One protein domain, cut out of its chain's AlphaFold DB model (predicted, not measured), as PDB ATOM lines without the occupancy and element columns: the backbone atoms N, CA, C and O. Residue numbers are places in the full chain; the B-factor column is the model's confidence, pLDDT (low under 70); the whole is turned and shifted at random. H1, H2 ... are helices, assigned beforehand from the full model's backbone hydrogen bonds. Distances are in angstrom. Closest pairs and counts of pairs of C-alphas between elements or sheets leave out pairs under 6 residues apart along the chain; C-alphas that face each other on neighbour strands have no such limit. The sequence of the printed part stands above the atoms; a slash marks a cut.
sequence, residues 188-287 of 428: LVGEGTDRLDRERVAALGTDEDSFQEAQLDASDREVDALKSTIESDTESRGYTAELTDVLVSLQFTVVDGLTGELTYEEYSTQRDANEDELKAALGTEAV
ATOM      1  N   LEU A 188      15.611   3.699 -31.716       92.00
ATOM      2  CA  LEU A 188      16.921   4.146 -32.199       92.00
ATOM      3  C   LEU A 188      18.090   3.367 -31.587       92.00
ATOM      4  O   LEU A 188      19.061   3.040 -32.273       92.00
ATOM      5  N   VAL A 189      17.981   3.027 -30.304       88.12
ATOM      6  CA  VAL A 189      18.976   2.207 -29.600       88.12
ATOM      7  C   VAL A 189      18.698   0.706 -29.766       88.12
ATOM      8  O   VAL A 189      19.630  -0.093 -29.885       88.12
ATOM      9  N   GLY A 190      17.423   0.305 -29.796       76.00
ATOM     10  CA  GLY A 190      17.027  -1.104 -29.731       76.00
ATOM     11  C   GLY A 190      17.251  -1.926 -31.004       76.00
ATOM     12  O   GLY A 190      17.242  -3.153 -30.944       76.00
ATOM     13  N   GLU A 191      17.465  -1.295 -32.162       71.69
ATOM     14  CA  GLU A 191      17.682  -2.023 -33.423       71.69
ATOM     15  C   GLU A 191      19.131  -2.519 -33.610       71.69
ATOM     16  O   GLU A 191      19.386  -3.391 -34.439       71.69
ATOM     17  N   GLY A 192      20.088  -1.995 -32.835       63.47
ATOM     18  CA  GLY A 192      21.511  -2.315 -32.994       63.47
ATOM     19  C   GLY A 192      21.970  -3.618 -32.331       63.47
ATOM     20  O   GLY A 192      22.883  -4.264 -32.840       63.47
ATOM     21  N   THR A 193      21.390  -4.026 -31.192       72.44
ATOM     22  CA  THR A 193      21.947  -5.152 -30.412       72.44
ATOM     23  C   THR A 193      20.894  -6.008 -29.702       72.44
ATOM     24  O   THR A 193      20.009  -5.491 -29.026       72.44
ATOM     25  N   ASP A 194      21.084  -7.335 -29.714       79.06
ATOM     26  CA  ASP A 194      20.263  -8.320 -28.973       79.06
ATOM     27  C   ASP A 194      20.230  -8.095 -27.438       79.06
ATOM     28  O   ASP A 194      19.510  -8.788 -26.714       79.06
ATOM     29  N   ARG A 195      21.067  -7.190 -26.910       74.00
ATOM     30  CA  ARG A 195      21.164  -6.856 -25.479       74.00
ATOM     31  C   ARG A 195      20.299  -5.657 -25.079       74.00
ATOM     32  O   ARG A 195      19.967  -5.541 -23.899       74.00
ATOM     33  N   LEU A 196      19.941  -4.794 -26.028       82.94
ATOM     34  CA  LEU A 196      19.209  -3.548 -25.799       82.94
ATOM     35  C   LEU A 196      17.763  -3.718 -26.268       82.94
ATOM     36  O   LEU A 196      17.374  -3.280 -27.341       82.94
ATOM     37  N   ASP A 197      16.957  -4.401 -25.458       87.56
ATOM     38  CA  ASP A 197      15.541  -4.586 -25.771       87.56
ATOM     39  C   ASP A 197      14.770  -3.250 -25.697       87.56
ATOM     40  O   ASP A 197      14.879  -2.520 -24.706       87.56
ATOM     41  N   ARG A 198      13.969  -2.946 -26.731       90.38
ATOM     42  CA  ARG A 198      13.174  -1.707 -26.848       90.38
ATOM     43  C   ARG A 198      12.299  -1.455 -25.614       90.38
ATOM     44  O   ARG A 198      12.185  -0.317 -25.167       90.38
ATOM     45  N   GLU A 199      11.685  -2.492 -25.051       92.56
ATOM     46  CA  GLU A 199      10.761  -2.377 -23.917       92.56
ATOM     47  C   GLU A 199      11.520  -1.984 -22.638       92.56
ATOM     48  O   GLU A 199      11.021  -1.200 -21.829       92.56
ATOM     49  N   ARG A 200      12.771  -2.443 -22.502       93.25
ATOM     50  CA  ARG A 200      13.682  -2.038 -21.423       93.25
ATOM     51  C   ARG A 200      14.229  -0.620 -21.619       93.25
ATOM     52  O   ARG A 200      14.299   0.117 -20.641       93.25
ATOM     53  N   VAL A 201      14.575  -0.209 -22.844       94.38
ATOM     54  CA  VAL A 201      15.010   1.180 -23.108       94.38
ATOM     55  C   VAL A 201      13.870   2.171 -22.838       94.38
ATOM     56  O   VAL A 201      14.090   3.197 -22.198       94.38
ATOM     57  N   ALA A 202      12.635   1.843 -23.228       94.38
ATOM     58  CA  ALA A 202      11.461   2.663 -22.924       94.38
ATOM     59  C   ALA A 202      11.208   2.809 -21.405       94.38
ATOM     60  O   ALA A 202      10.838   3.888 -20.936       94.38
ATOM     61  N   ALA A 203      11.457   1.753 -20.620       95.62
ATOM     62  CA  ALA A 203      11.296   1.785 -19.165       95.62
ATOM     63  C   ALA A 203      12.233   2.796 -18.469       95.62
ATOM     64  O   ALA A 203      11.798   3.459 -17.527       95.62
ATOM     65  N   LEU A 204      13.460   3.000 -18.973       95.81
ATOM     66  CA  LEU A 204      14.400   4.011 -18.449       95.81
ATOM     67  C   LEU A 204      13.815   5.427 -18.446       95.81
ATOM     68  O   LEU A 204      14.125   6.228 -17.572       95.81
ATOM     69  N   GLY A 205      13.010   5.753 -19.460       93.62
ATOM     70  CA  GLY A 205      12.461   7.090 -19.669       93.62
ATOM     71  C   GLY A 205      11.119   7.349 -18.988       93.62
ATOM     72  O   GLY A 205      10.548   8.413 -19.221       93.62
ATOM     73  N   THR A 206      10.584   6.386 -18.228       96.44
ATOM     74  CA  THR A 206       9.210   6.442 -17.697       96.44
ATOM     75  C   THR A 206       9.153   7.071 -16.301       96.44
ATOM     76  O   THR A 206       8.458   8.066 -16.101       96.44
ATOM     77  N   ASP A 207       9.873   6.491 -15.339       97.38
ATOM     78  CA  ASP A 207      10.018   6.984 -13.968       97.38
ATOM     79  C   ASP A 207      11.224   6.322 -13.269       97.38
ATOM     80  O   ASP A 207      11.806   5.368 -13.781       97.38
ATOM     81  N   GLU A 208      11.601   6.836 -12.095       97.81
ATOM     82  CA  GLU A 208      12.732   6.355 -11.281       97.81
ATOM     83  C   GLU A 208      12.632   4.857 -10.922       97.81
ATOM     84  O   GLU A 208      13.634   4.145 -10.972       97.81
ATOM     85  N   ASP A 209      11.437   4.362 -10.578       98.00
ATOM     86  CA  ASP A 209      11.240   2.953 -10.204       98.00
ATOM     87  C   ASP A 209      11.457   2.045 -11.435       98.00
ATOM     88  O   ASP A 209      12.162   1.034 -11.357       98.00
ATOM     89  N   SER A 210      10.914   2.445 -12.592       96.81
ATOM     90  CA  SER A 210      11.076   1.760 -13.882       96.81
ATOM     91  C   SER A 210      12.519   1.809 -14.393       96.81
ATOM     92  O   SER A 210      13.012   0.819 -14.937       96.81
ATOM     93  N   PHE A 211      13.222   2.923 -14.175       97.25
ATOM     94  CA  PHE A 211      14.645   3.079 -14.481       97.25
ATOM     95  C   PHE A 211      15.504   2.100 -13.669       97.25
ATOM     96  O   PHE A 211      16.333   1.392 -14.239       97.25
ATOM     97  N   GLN A 212      15.260   1.981 -12.361       96.88
ATOM     98  CA  GLN A 212      15.974   1.027 -11.504       96.88
ATOM     99  C   GLN A 212      15.664  -0.441 -11.858       96.88
ATOM    100  O   GLN A 212      16.556  -1.285 -11.769       96.88
ATOM    101  N   GLU A 213      14.440  -0.772 -12.290       96.56
ATOM    102  CA  GLU A 213      14.094  -2.124 -12.773       96.56
ATOM    103  C   GLU A 213      14.680  -2.433 -14.169       96.56
ATOM    104  O   GLU A 213      14.962  -3.593 -14.494       96.56
ATOM    105  N   ALA A 214      14.919  -1.407 -14.990       95.50
ATOM    106  CA  ALA A 214      15.524  -1.541 -16.313       95.50
ATOM    107  C   ALA A 214      17.035  -1.846 -16.276       95.50
ATOM    108  O   ALA A 214      17.536  -2.439 -17.236       95.50
ATOM    109  N   GLN A 215      17.743  -1.494 -15.195       95.50
ATOM    110  CA  GLN A 215      19.199  -1.648 -15.086       95.50
ATOM    111  C   GLN A 215      19.705  -3.097 -15.237       95.50
ATOM    112  O   GLN A 215      19.031  -4.087 -14.931       95.50
ATOM    113  N   LEU A 216      20.940  -3.213 -15.724       93.38
ATOM    114  CA  LEU A 216      21.647  -4.444 -16.053       93.38
ATOM    115  C   LEU A 216      22.897  -4.598 -15.176       93.38
ATOM    116  O   LEU A 216      23.742  -3.713 -15.122       93.38
ATOM    117  N   ASP A 217      23.066  -5.776 -14.571       93.81
ATOM    118  CA  ASP A 217      24.339  -6.191 -13.963       93.81
ATOM    119  C   ASP A 217      25.325  -6.576 -15.083       93.81
ATOM    120  O   ASP A 217      25.387  -7.732 -15.514       93.81
ATOM    121  N   ALA A 218      26.025  -5.573 -15.616       93.25
ATOM    122  CA  ALA A 218      27.036  -5.697 -16.660       93.25
ATOM    123  C   ALA A 218      28.408  -5.262 -16.126       93.25
ATOM    124  O   ALA A 218      28.517  -4.329 -15.334       93.25
ATOM    125  N   SER A 219      29.478  -5.936 -16.557       95.62
ATOM    126  CA  SER A 219      30.840  -5.549 -16.166       95.62
ATOM    127  C   SER A 219      31.405  -4.446 -17.065       95.62
ATOM    128  O   SER A 219      31.102  -4.436 -18.253       95.62
ATOM    129  N   ASP A 220      32.309  -3.596 -16.557       96.38
ATOM    130  CA  ASP A 220      32.911  -2.461 -17.292       96.38
ATOM    131  C   ASP A 220      33.386  -2.856 -18.710       96.38
ATOM    132  O   ASP A 220      33.152  -2.160 -19.689       96.38
ATOM    133  N   ARG A 221      33.984  -4.052 -18.851       95.75
ATOM    134  CA  ARG A 221      34.470  -4.573 -20.145       95.75
ATOM    135  C   ARG A 221      33.365  -4.902 -21.145       95.75
ATOM    136  O   ARG A 221      33.633  -4.960 -22.341       95.75
ATOM    137  N   GLU A 222      32.176  -5.240 -20.665       94.00
ATOM    138  CA  GLU A 222      31.002  -5.455 -21.507       94.00
ATOM    139  C   GLU A 222      30.370  -4.130 -21.919       94.00
ATOM    140  O   GLU A 222      29.870  -4.055 -23.037       94.00
ATOM    141  N   VAL A 223      30.448  -3.103 -21.065       94.75
ATOM    142  CA  VAL A 223      30.043  -1.730 -21.397       94.75
ATOM    143  C   VAL A 223      30.960  -1.153 -22.474       94.75
ATOM    144  O   VAL A 223      30.476  -0.778 -23.538       94.75
ATOM    145  N   ASP A 224      32.282  -1.199 -22.261       96.38
ATOM    146  CA  ASP A 224      33.298  -0.778 -23.238       96.38
ATOM    147  C   ASP A 224      33.097  -1.468 -24.602       96.38
ATOM    148  O   ASP A 224      33.142  -0.836 -25.657       96.38
ATOM    149  N   ALA A 225      32.858  -2.786 -24.590       94.75
ATOM    150  CA  ALA A 225      32.653  -3.569 -25.808       94.75
ATOM    151  C   ALA A 225      31.329  -3.236 -26.516       94.75
ATOM    152  O   ALA A 225      31.278  -3.239 -27.748       94.75
ATOM    153  N   LEU A 226      30.266  -2.957 -25.752       93.31
ATOM    154  CA  LEU A 226      28.968  -2.543 -26.281       93.31
ATOM    155  C   LEU A 226      29.062  -1.156 -26.925       93.31
ATOM    156  O   LEU A 226      28.688  -1.019 -28.085       93.31
ATOM    157  N   LYS A 227      29.647  -0.175 -26.224       95.50
ATOM    158  CA  LYS A 227      29.905   1.176 -26.749       95.50
ATOM    159  C   LYS A 227      30.725   1.138 -28.041       95.50
ATOM    160  O   LYS A 227      30.295   1.692 -29.044       95.50
ATOM    161  N   SER A 228      31.826   0.384 -28.064       95.69
ATOM    162  CA  SER A 228      32.665   0.243 -29.266       95.69
ATOM    163  C   SER A 228      31.960  -0.452 -30.442       95.69
ATOM    164  O   SER A 228      32.293  -0.185 -31.595       95.69
ATOM    165  N   THR A 229      30.988  -1.333 -30.176       94.12
ATOM    166  CA  THR A 229      30.166  -1.945 -31.235       94.12
ATOM    167  C   THR A 229      29.151  -0.942 -31.777       94.12
ATOM    168  O   THR A 229      29.051  -0.789 -32.986       94.12
ATOM    169  N   ILE A 230      28.467  -0.208 -30.894       92.75
ATOM    170  CA  ILE A 230      27.516   0.856 -31.248       92.75
ATOM    171  C   ILE A 230      28.181   1.938 -32.109       92.75
ATOM    172  O   ILE A 230      27.661   2.271 -33.167       92.75
ATOM    173  N   GLU A 231      29.343   2.439 -31.685       94.81
ATOM    174  CA  GLU A 231      30.149   3.426 -32.416       94.81
ATOM    175  C   GLU A 231      30.470   2.927 -33.835       94.81
ATOM    176  O   GLU A 231      30.072   3.550 -34.818       94.81
ATOM    177  N   SER A 232      31.068   1.734 -33.953       94.38
ATOM    178  CA  SER A 232      31.425   1.146 -35.251       94.38
ATOM    179  C   SER A 232      30.216   0.825 -36.138       94.38
ATOM    180  O   SER A 232      30.341   0.879 -37.364       94.38
ATOM    181  N   ASP A 233      29.075   0.442 -35.560       92.56
ATOM    182  CA  ASP A 233      27.861   0.130 -36.316       92.56
ATOM    183  C   ASP A 233      27.183   1.415 -36.813       92.56
ATOM    184  O   ASP A 233      26.763   1.456 -37.971       92.56
ATOM    185  N   THR A 234      27.117   2.475 -35.998       92.25
ATOM    186  CA  THR A 234      26.555   3.778 -36.393       92.25
ATOM    187  C   THR A 234      27.445   4.477 -37.431       92.25
ATOM    188  O   THR A 234      26.921   4.882 -38.469       92.25
ATOM    189  N   GLU A 235      28.775   4.498 -37.257       93.69
ATOM    190  CA  GLU A 235      29.727   4.982 -38.280       93.69
ATOM    191  C   GLU A 235      29.550   4.261 -39.631       93.69
ATOM    192  O   GLU A 235      29.654   4.867 -40.701       93.69
ATOM    193  N   SER A 236      29.257   2.954 -39.613       93.19
ATOM    194  CA  SER A 236      29.142   2.148 -40.838       93.19
ATOM    195  C   SER A 236      27.917   2.472 -41.704       93.19
ATOM    196  O   SER A 236      27.864   2.048 -42.861       93.19
ATOM    197  N   ARG A 237      26.938   3.215 -41.167       89.88
ATOM    198  CA  ARG A 237      25.679   3.550 -41.854       89.88
ATOM    199  C   ARG A 237      25.811   4.700 -42.852       89.88
ATOM    200  O   ARG A 237      24.947   4.830 -43.711       89.88
ATOM    201  N   GLY A 238      26.901   5.470 -42.790       89.75
ATOM    202  CA  GLY A 238      27.209   6.510 -43.775       89.75
ATOM    203  C   GLY A 238      26.434   7.818 -43.609       89.75
ATOM    204  O   GLY A 238      26.302   8.550 -44.585       89.75
ATOM    205  N   TYR A 239      25.943   8.109 -42.401       90.62
ATOM    206  CA  TYR A 239      25.442   9.437 -42.033       90.62
ATOM    207  C   TYR A 239      26.580  10.476 -42.045       90.62
ATOM    208  O   TYR A 239      27.763  10.115 -42.049       90.62
ATOM    209  N   THR A 240      26.255  11.769 -41.998       91.88
ATOM    210  CA  THR A 240      27.268  12.805 -41.751       91.88
ATOM    211  C   THR A 240      27.922  12.642 -40.379       91.88
ATOM    212  O   THR A 240      27.389  11.998 -39.473       91.88
ATOM    213  N   ALA A 241      29.120  13.215 -40.224       94.00
ATOM    214  CA  ALA A 241      29.894  13.103 -38.990       94.00
ATOM    215  C   ALA A 241      29.155  13.710 -37.783       94.00
ATOM    216  O   ALA A 241      29.132  13.103 -36.723       94.00
ATOM    217  N   GLU A 242      28.493  14.855 -37.966       94.50
ATOM    218  CA  GLU A 242      27.729  15.526 -36.906       94.50
ATOM    219  C   GLU A 242      26.524  14.687 -36.456       94.50
ATOM    220  O   GLU A 242      26.371  14.417 -35.265       94.50
ATOM    221  N   LEU A 243      25.731  14.167 -37.401       94.38
ATOM    222  CA  LEU A 243      24.626  13.261 -37.087       94.38
ATOM    223  C   LEU A 243      25.125  11.959 -36.427       94.38
ATOM    224  O   LEU A 243      24.517  11.479 -35.473       94.38
ATOM    225  N   THR A 244      26.256  11.413 -36.883       95.12
ATOM    226  CA  THR A 244      26.900  10.218 -36.300       95.12
ATOM    227  C   THR A 244      27.326  10.447 -34.849       95.12
ATOM    228  O   THR A 244      26.955   9.657 -33.979       95.12
ATOM    229  N   ASP A 245      28.059  11.529 -34.569       96.75
ATOM    230  CA  ASP A 245      28.595  11.843 -33.238       96.75
ATOM    231  C   ASP A 245      27.465  12.015 -32.203       96.75
ATOM    232  O   ASP A 245      27.550  11.501 -31.080       96.75
ATOM    233  N   VAL A 246      26.370  12.682 -32.586       97.06
ATOM    234  CA  VAL A 246      25.218  12.898 -31.697       97.06
ATOM    235  C   VAL A 246      24.400  11.613 -31.501       97.06
ATOM    236  O   VAL A 246      24.011  11.303 -30.372       97.06
ATOM    237  N   LEU A 247      24.203  10.800 -32.551       95.75
ATOM    238  CA  LEU A 247      23.567   9.477 -32.432       95.75
ATOM    239  C   LEU A 247      24.328   8.563 -31.464       95.75
ATOM    240  O   LEU A 247      23.713   7.956 -30.584       95.75
ATOM    241  N   VAL A 248      25.657   8.490 -31.597       96.25
ATOM    242  CA  VAL A 248      26.519   7.698 -30.705       96.25
ATOM    243  C   VAL A 248      26.436   8.226 -29.270       96.25
ATOM    244  O   VAL A 248      26.324   7.431 -28.336       96.25
ATOM    245  N   SER A 249      26.395   9.549 -29.084       97.69
ATOM    246  CA  SER A 249      26.243  10.178 -27.764       97.69
ATOM    247  C   SER A 249      24.911   9.816 -27.092       97.69
ATOM    248  O   SER A 249      24.906   9.361 -25.945       97.69
ATOM    249  N   LEU A 250      23.783   9.901 -27.812       97.25
ATOM    250  CA  LEU A 250      22.469   9.465 -27.314       97.25
ATOM    251  C   LEU A 250      22.457   7.964 -26.971       97.25
ATOM    252  O   LEU A 250      21.987   7.568 -25.900       97.25
ATOM    253  N   GLN A 251      23.022   7.127 -27.847       95.75
ATOM    254  CA  GLN A 251      23.131   5.682 -27.628       95.75
ATOM    255  C   GLN A 251      24.000   5.354 -26.398       95.75
ATOM    256  O   GLN A 251      23.649   4.461 -25.622       95.75
ATOM    257  N   PHE A 252      25.091   6.091 -26.164       97.06
ATOM    258  CA  PHE A 252      25.951   5.919 -24.988       97.06
ATOM    259  C   PHE A 252      25.245   6.330 -23.692       97.06
ATOM    260  O   PHE A 252      25.318   5.582 -22.721       97.06
ATOM    261  N   THR A 253      24.491   7.434 -23.679       98.06
ATOM    262  CA  THR A 253      23.678   7.827 -22.514       98.06
ATOM    263  C   THR A 253      22.654   6.753 -22.133       98.06
ATOM    264  O   THR A 253      22.447   6.497 -20.946       98.06
ATOM    265  N   VAL A 254      22.054   6.062 -23.109       96.94
ATOM    266  CA  VAL A 254      21.158   4.921 -22.840       96.94
ATOM    267  C   VAL A 254      21.912   3.709 -22.294       96.94
ATOM    268  O   VAL A 254      21.427   3.073 -21.357       96.94
ATOM    269  N   VAL A 255      23.107   3.406 -22.810       96.25
ATOM    270  CA  VAL A 255      23.971   2.364 -22.229       96.25
ATOM    271  C   VAL A 255      24.317   2.691 -20.770       96.25
ATOM    272  O   VAL A 255      24.172   1.819 -19.919       96.25
ATOM    273  N   ASP A 256      24.669   3.938 -20.460       97.62
ATOM    274  CA  ASP A 256      25.108   4.351 -19.118       97.62
ATOM    275  C   ASP A 256      23.956   4.443 -18.107       97.62
ATOM    276  O   ASP A 256      24.125   4.147 -16.919       97.62
ATOM    277  N   GLY A 257      22.748   4.766 -18.581       97.25
ATOM    278  CA  GLY A 257      21.517   4.607 -17.808       97.25
ATOM    279  C   GLY A 257      21.224   3.137 -17.480       97.25
ATOM    280  O   GLY A 257      20.858   2.817 -16.349       97.25
ATOM    281  N   LEU A 258      21.443   2.225 -18.436       96.19
ATOM    282  CA  LEU A 258      21.240   0.782 -18.244       96.19
ATOM    283  C   LEU A 258      22.288   0.131 -17.347       96.19
ATOM    284  O   LEU A 258      21.954  -0.810 -16.635       96.19
ATOM    285  N   THR A 259      23.539   0.581 -17.368       96.12
ATOM    286  CA  THR A 259      24.620  -0.004 -16.551       96.12
ATOM    287  C   THR A 259      24.666   0.569 -15.134       96.12
ATOM    288  O   THR A 259      25.411   0.068 -14.291       96.12
ATOM    289  N   GLY A 260      23.850   1.589 -14.848       95.69
ATOM    290  CA  GLY A 260      23.831   2.285 -13.562       95.69
ATOM    291  C   GLY A 260      25.025   3.219 -13.352       95.69
ATOM    292  O   GLY A 260      25.335   3.565 -12.210       95.69
ATOM    293  N   GLU A 261      25.691   3.628 -14.435       96.75
ATOM    294  CA  GLU A 261      26.718   4.676 -14.415       96.75
ATOM    295  C   GLU A 261      26.107   6.072 -14.223       96.75
ATOM    296  O   GLU A 261      26.759   6.947 -13.652       96.75
ATOM    297  N   LEU A 262      24.842   6.256 -14.623       98.12
ATOM    298  CA  LEU A 262      24.049   7.463 -14.378       98.12
ATOM    299  C   LEU A 262      22.913   7.209 -13.377       98.12
ATOM    300  O   LEU A 262      22.287   6.147 -13.364       98.12
ATOM    301  N   THR A 263      22.590   8.221 -12.569       97.88
ATOM    302  CA  THR A 263      21.290   8.292 -11.879       97.88
ATOM    303  C   THR A 263      20.170   8.662 -12.858       97.88
ATOM    304  O   THR A 263      20.437   9.189 -13.936       97.88
ATOM    305  N   TYR A 264      18.904   8.443 -12.486       97.62
ATOM    306  CA  TYR A 264      17.752   8.793 -13.328       97.62
ATOM    307  C   TYR A 264      17.717  10.286 -13.716       97.62
ATOM    308  O   TYR A 264      17.450  10.614 -14.869       97.62
ATOM    309  N   GLU A 265      18.037  11.196 -12.784       98.25
ATOM    310  CA  GLU A 265      18.074  12.646 -13.047       98.25
ATOM    311  C   GLU A 265      19.193  13.016 -14.042       98.25
ATOM    312  O   GLU A 265      18.973  13.815 -14.955       98.25
ATOM    313  N   GLU A 266      20.369  12.392 -13.922       98.44
ATOM    314  CA  GLU A 266      21.491  12.574 -14.854       98.44
ATOM    315  C   GLU A 266      21.207  11.961 -16.231       98.44
ATOM    316  O   GLU A 266      21.529  12.585 -17.242       98.44
ATOM    317  N   TYR A 267      20.592  10.774 -16.274       97.94
ATOM    318  CA  TYR A 267      20.170  10.101 -17.503       97.94
ATOM    319  C   TYR A 267      19.114  10.916 -18.248       97.94
ATOM    320  O   TYR A 267      19.312  11.214 -19.421       97.94
ATOM    321  N   SER A 268      18.031  11.327 -17.577       98.00
ATOM    322  CA  SER A 268      16.965  12.120 -18.201       98.00
ATOM    323  C   SER A 268      17.516  13.436 -18.747       98.00
ATOM    324  O   SER A 268      17.253  13.772 -19.894       98.00
ATOM    325  N   THR A 269      18.344  14.145 -17.970       98.38
ATOM    326  CA  THR A 269      18.936  15.421 -18.405       98.38
ATOM    327  C   THR A 269      19.855  15.250 -19.619       98.38
ATOM    328  O   THR A 269      19.801  16.064 -20.537       98.38
ATOM    329  N   GLN A 270      20.700  14.212 -19.642       98.38
ATOM    330  CA  GLN A 270      21.596  13.953 -20.776       98.38
ATOM    331  C   GLN A 270      20.848  13.436 -22.004       98.38
ATOM    332  O   GLN A 270      21.171  13.840 -23.114       98.38
ATOM    333  N   ARG A 271      19.840  12.575 -21.821       97.62
ATOM    334  CA  ARG A 271      19.009  12.078 -22.918       97.62
ATOM    335  C   ARG A 271      18.283  13.239 -23.585       97.62
ATOM    336  O   ARG A 271      18.393  13.372 -24.792       97.62
ATOM    337  N   ASP A 272      17.604  14.083 -22.812       98.19
ATOM    338  CA  ASP A 272      16.827  15.202 -23.354       98.19
ATOM    339  C   ASP A 272      17.743  16.200 -24.095       98.19
ATOM    340  O   ASP A 272      17.411  16.644 -25.190       98.19
ATOM    341  N   ALA A 273      18.941  16.476 -23.558       98.44
ATOM    342  CA  ALA A 273      19.944  17.302 -24.235       98.44
ATOM    343  C   ALA A 273      20.449  16.672 -25.547       98.44
ATOM    344  O   ALA A 273      20.494  17.351 -26.570       98.44
ATOM    345  N   ASN A 274      20.774  15.374 -25.542       98.06
ATOM    346  CA  ASN A 274      21.221  14.661 -26.740       98.06
ATOM    347  C   ASN A 274      20.089  14.505 -27.775       98.06
ATOM    348  O   ASN A 274      20.359  14.494 -28.969       98.06
ATOM    349  N   GLU A 275      18.826  14.393 -27.347       97.94
ATOM    350  CA  GLU A 275      17.659  14.403 -28.239       97.94
ATOM    351  C   GLU A 275      17.486  15.775 -28.908       97.94
ATOM    352  O   GLU A 275      17.224  15.825 -30.107       97.94
ATOM    353  N   ASP A 276      17.677  16.883 -28.188       98.12
ATOM    354  CA  ASP A 276      17.623  18.231 -28.773       98.12
ATOM    355  C   ASP A 276      18.817  18.518 -29.707       98.12
ATOM    356  O   ASP A 276      18.622  19.065 -30.796       98.12
ATOM    357  N   GLU A 277      20.033  18.082 -29.355       98.06
ATOM    358  CA  GLU A 277      21.194  18.120 -30.263       98.06
ATOM    359  C   GLU A 277      20.946  17.272 -31.525       98.06
ATOM    360  O   GLU A 277      21.300  17.688 -32.629       98.06
ATOM    361  N   LEU A 278      20.275  16.120 -31.398       97.19
ATOM    362  CA  LEU A 278      19.991  15.224 -32.522       97.19
ATOM    363  C   LEU A 278      18.991  15.834 -33.511       97.19
ATOM    364  O   LEU A 278      19.157  15.688 -34.723       97.19
ATOM    365  N   LYS A 279      17.984  16.557 -33.009       97.31
ATOM    366  CA  LYS A 279      17.048  17.323 -33.848       97.31
ATOM    367  C   LYS A 279      17.759  18.457 -34.589       97.31
ATOM    368  O   LYS A 279      17.501  18.646 -35.772       97.31
ATOM    369  N   ALA A 280      18.679  19.167 -33.930       97.50
ATOM    370  CA  ALA A 280      19.444  20.251 -34.550       97.50
ATOM    371  C   ALA A 280      20.422  19.739 -35.631       97.50
ATOM    372  O   ALA A 280      20.540  20.342 -36.704       97.50
ATOM    373  N   ALA A 281      21.070  18.594 -35.388       96.50
ATOM    374  CA  ALA A 281      21.887  17.907 -36.388       96.50
ATOM    375  C   ALA A 281      21.035  17.465 -37.591       96.50
ATOM    376  O   ALA A 281      21.431  17.675 -38.736       96.50
ATOM    377  N   LEU A 282      19.829  16.938 -37.349       95.38
ATOM    378  CA  LEU A 282      18.882  16.571 -38.408       95.38
ATOM    379  C   LEU A 282      18.378  17.784 -39.212       95.38
ATOM    380  O   LEU A 282      18.280  17.700 -40.433       95.38
ATOM    381  N   GLY A 283      18.109  18.921 -38.563       94.75
ATOM    382  CA  GLY A 283      17.774  20.173 -39.251       94.75
ATOM    383  C   GLY A 283      18.906  20.682 -40.143       94.75
ATOM    384  O   GLY A 283      18.652  21.171 -41.242       94.75
ATOM    385  N   THR A 284      20.156  20.512 -39.708       93.69
ATOM    386  CA  THR A 284      21.347  20.847 -40.505       93.69
ATOM    387  C   THR A 284      21.513  19.895 -41.694       93.69
ATOM    388  O   THR A 284      21.754  20.358 -42.809       93.69
ATOM    389  N   GLU A 285      21.319  18.589 -41.485       92.00
ATOM    390  CA  GLU A 285      21.362  17.563 -42.537       92.00
ATOM    391  C   GLU A 285      20.320  17.830 -43.634       92.00
ATOM    392  O   GLU A 285      20.647  17.817 -44.819       92.00
ATOM    393  N   ALA A 286      19.083  18.155 -43.242       92.06
ATOM    394  CA  ALA A 286      17.961  18.414 -44.149       92.06
ATOM    395  C   ALA A 286      18.190  19.568 -45.138       92.06
ATOM    396  O   ALA A 286      17.486  19.660 -46.141       92.06
ATOM    397  N   VAL A 287      19.165  20.443 -44.871       92.50
ATOM    398  CA  VAL A 287      19.518  21.578 -45.737       92.50
ATOM    399  C   VAL A 287      20.982  21.550 -46.191       92.50
ATOM    400  O   VAL A 287      21.485  22.553 -46.704       92.50
TER     401      VAL A 287
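Overview. This is residues 188 to 287 of the 428 residues of an uncharacterized protein of Halovenus aranensis (UniProt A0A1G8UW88). Three long helices, H3, H4 and H5, lie side by side in a flat up-and-down row with H4 in the middle, and a small hairpin of two short helices, H1 and H2, packs at one end of the row, by the last turns of H4. The printed part has 100 residues, with five named helices in the order H1 to H5 and no named strand; the class is all helix. The whole is compact, with a radius of gyration of the C-alphas of 13.4 A, and elongated, spanning 41 by 25 by 20 A.

Arrangement. Going along the printed part, look first at H1, residues 198 to 204, and H2, residues 208 to 214: they form a hairpin and touch, closest at the C-alphas of Leu 204 and Phe 211, 4.1 A apart. Their tilt of 34.6 degrees, opposite ways, is only just shallow. Next find H3, residues 220 to 235, and the hub H4, residues 241 to 259, a hairpin whose closest C-alphas, Glu 231 and Val 248, are 5.9 A apart at a shallow tilt of 26 degrees, opposite ways. H1 touches H4 at residues 254 to 258 alone, closest at the C-alphas of Leu 204 and Gly 257, 7.2 A apart. H2 and H4 only just touch, with 3 pairs of C-alphas within 8 A, at residues 257 to 258 of H4 alone; the closest C-alphas are Ala 214 and Leu 258, 6.5 A apart. H5, residues 264 to 285, forms a hairpin with H4, closest at the C-alphas of Leu 250 and Asn 274, 5.4 A apart, at a shallow tilt of 17 degrees, opposite ways. H3 and H5 are apart. In each of the five helices every O i to N i+4 pair is within hydrogen-bond range.

Along the chain. Find C-alpha 198 at (13.174, -1.707, -26.848), where H1 begins. H3 measures 22.5 A from first to last C-alpha and H4 26.5 A. H5 runs 30.7 A to C-alpha 285 at (21.362, 17.563, -42.537).

Size, cuts and confidence. The C-alphas farthest apart, those of Asp 217 and Val 287, are 42.5 A from each other. The printed part has no cut, and the four links between helices are tight. Mean pLDDT of the printed part is 93.9; residue 192 alone is under 70.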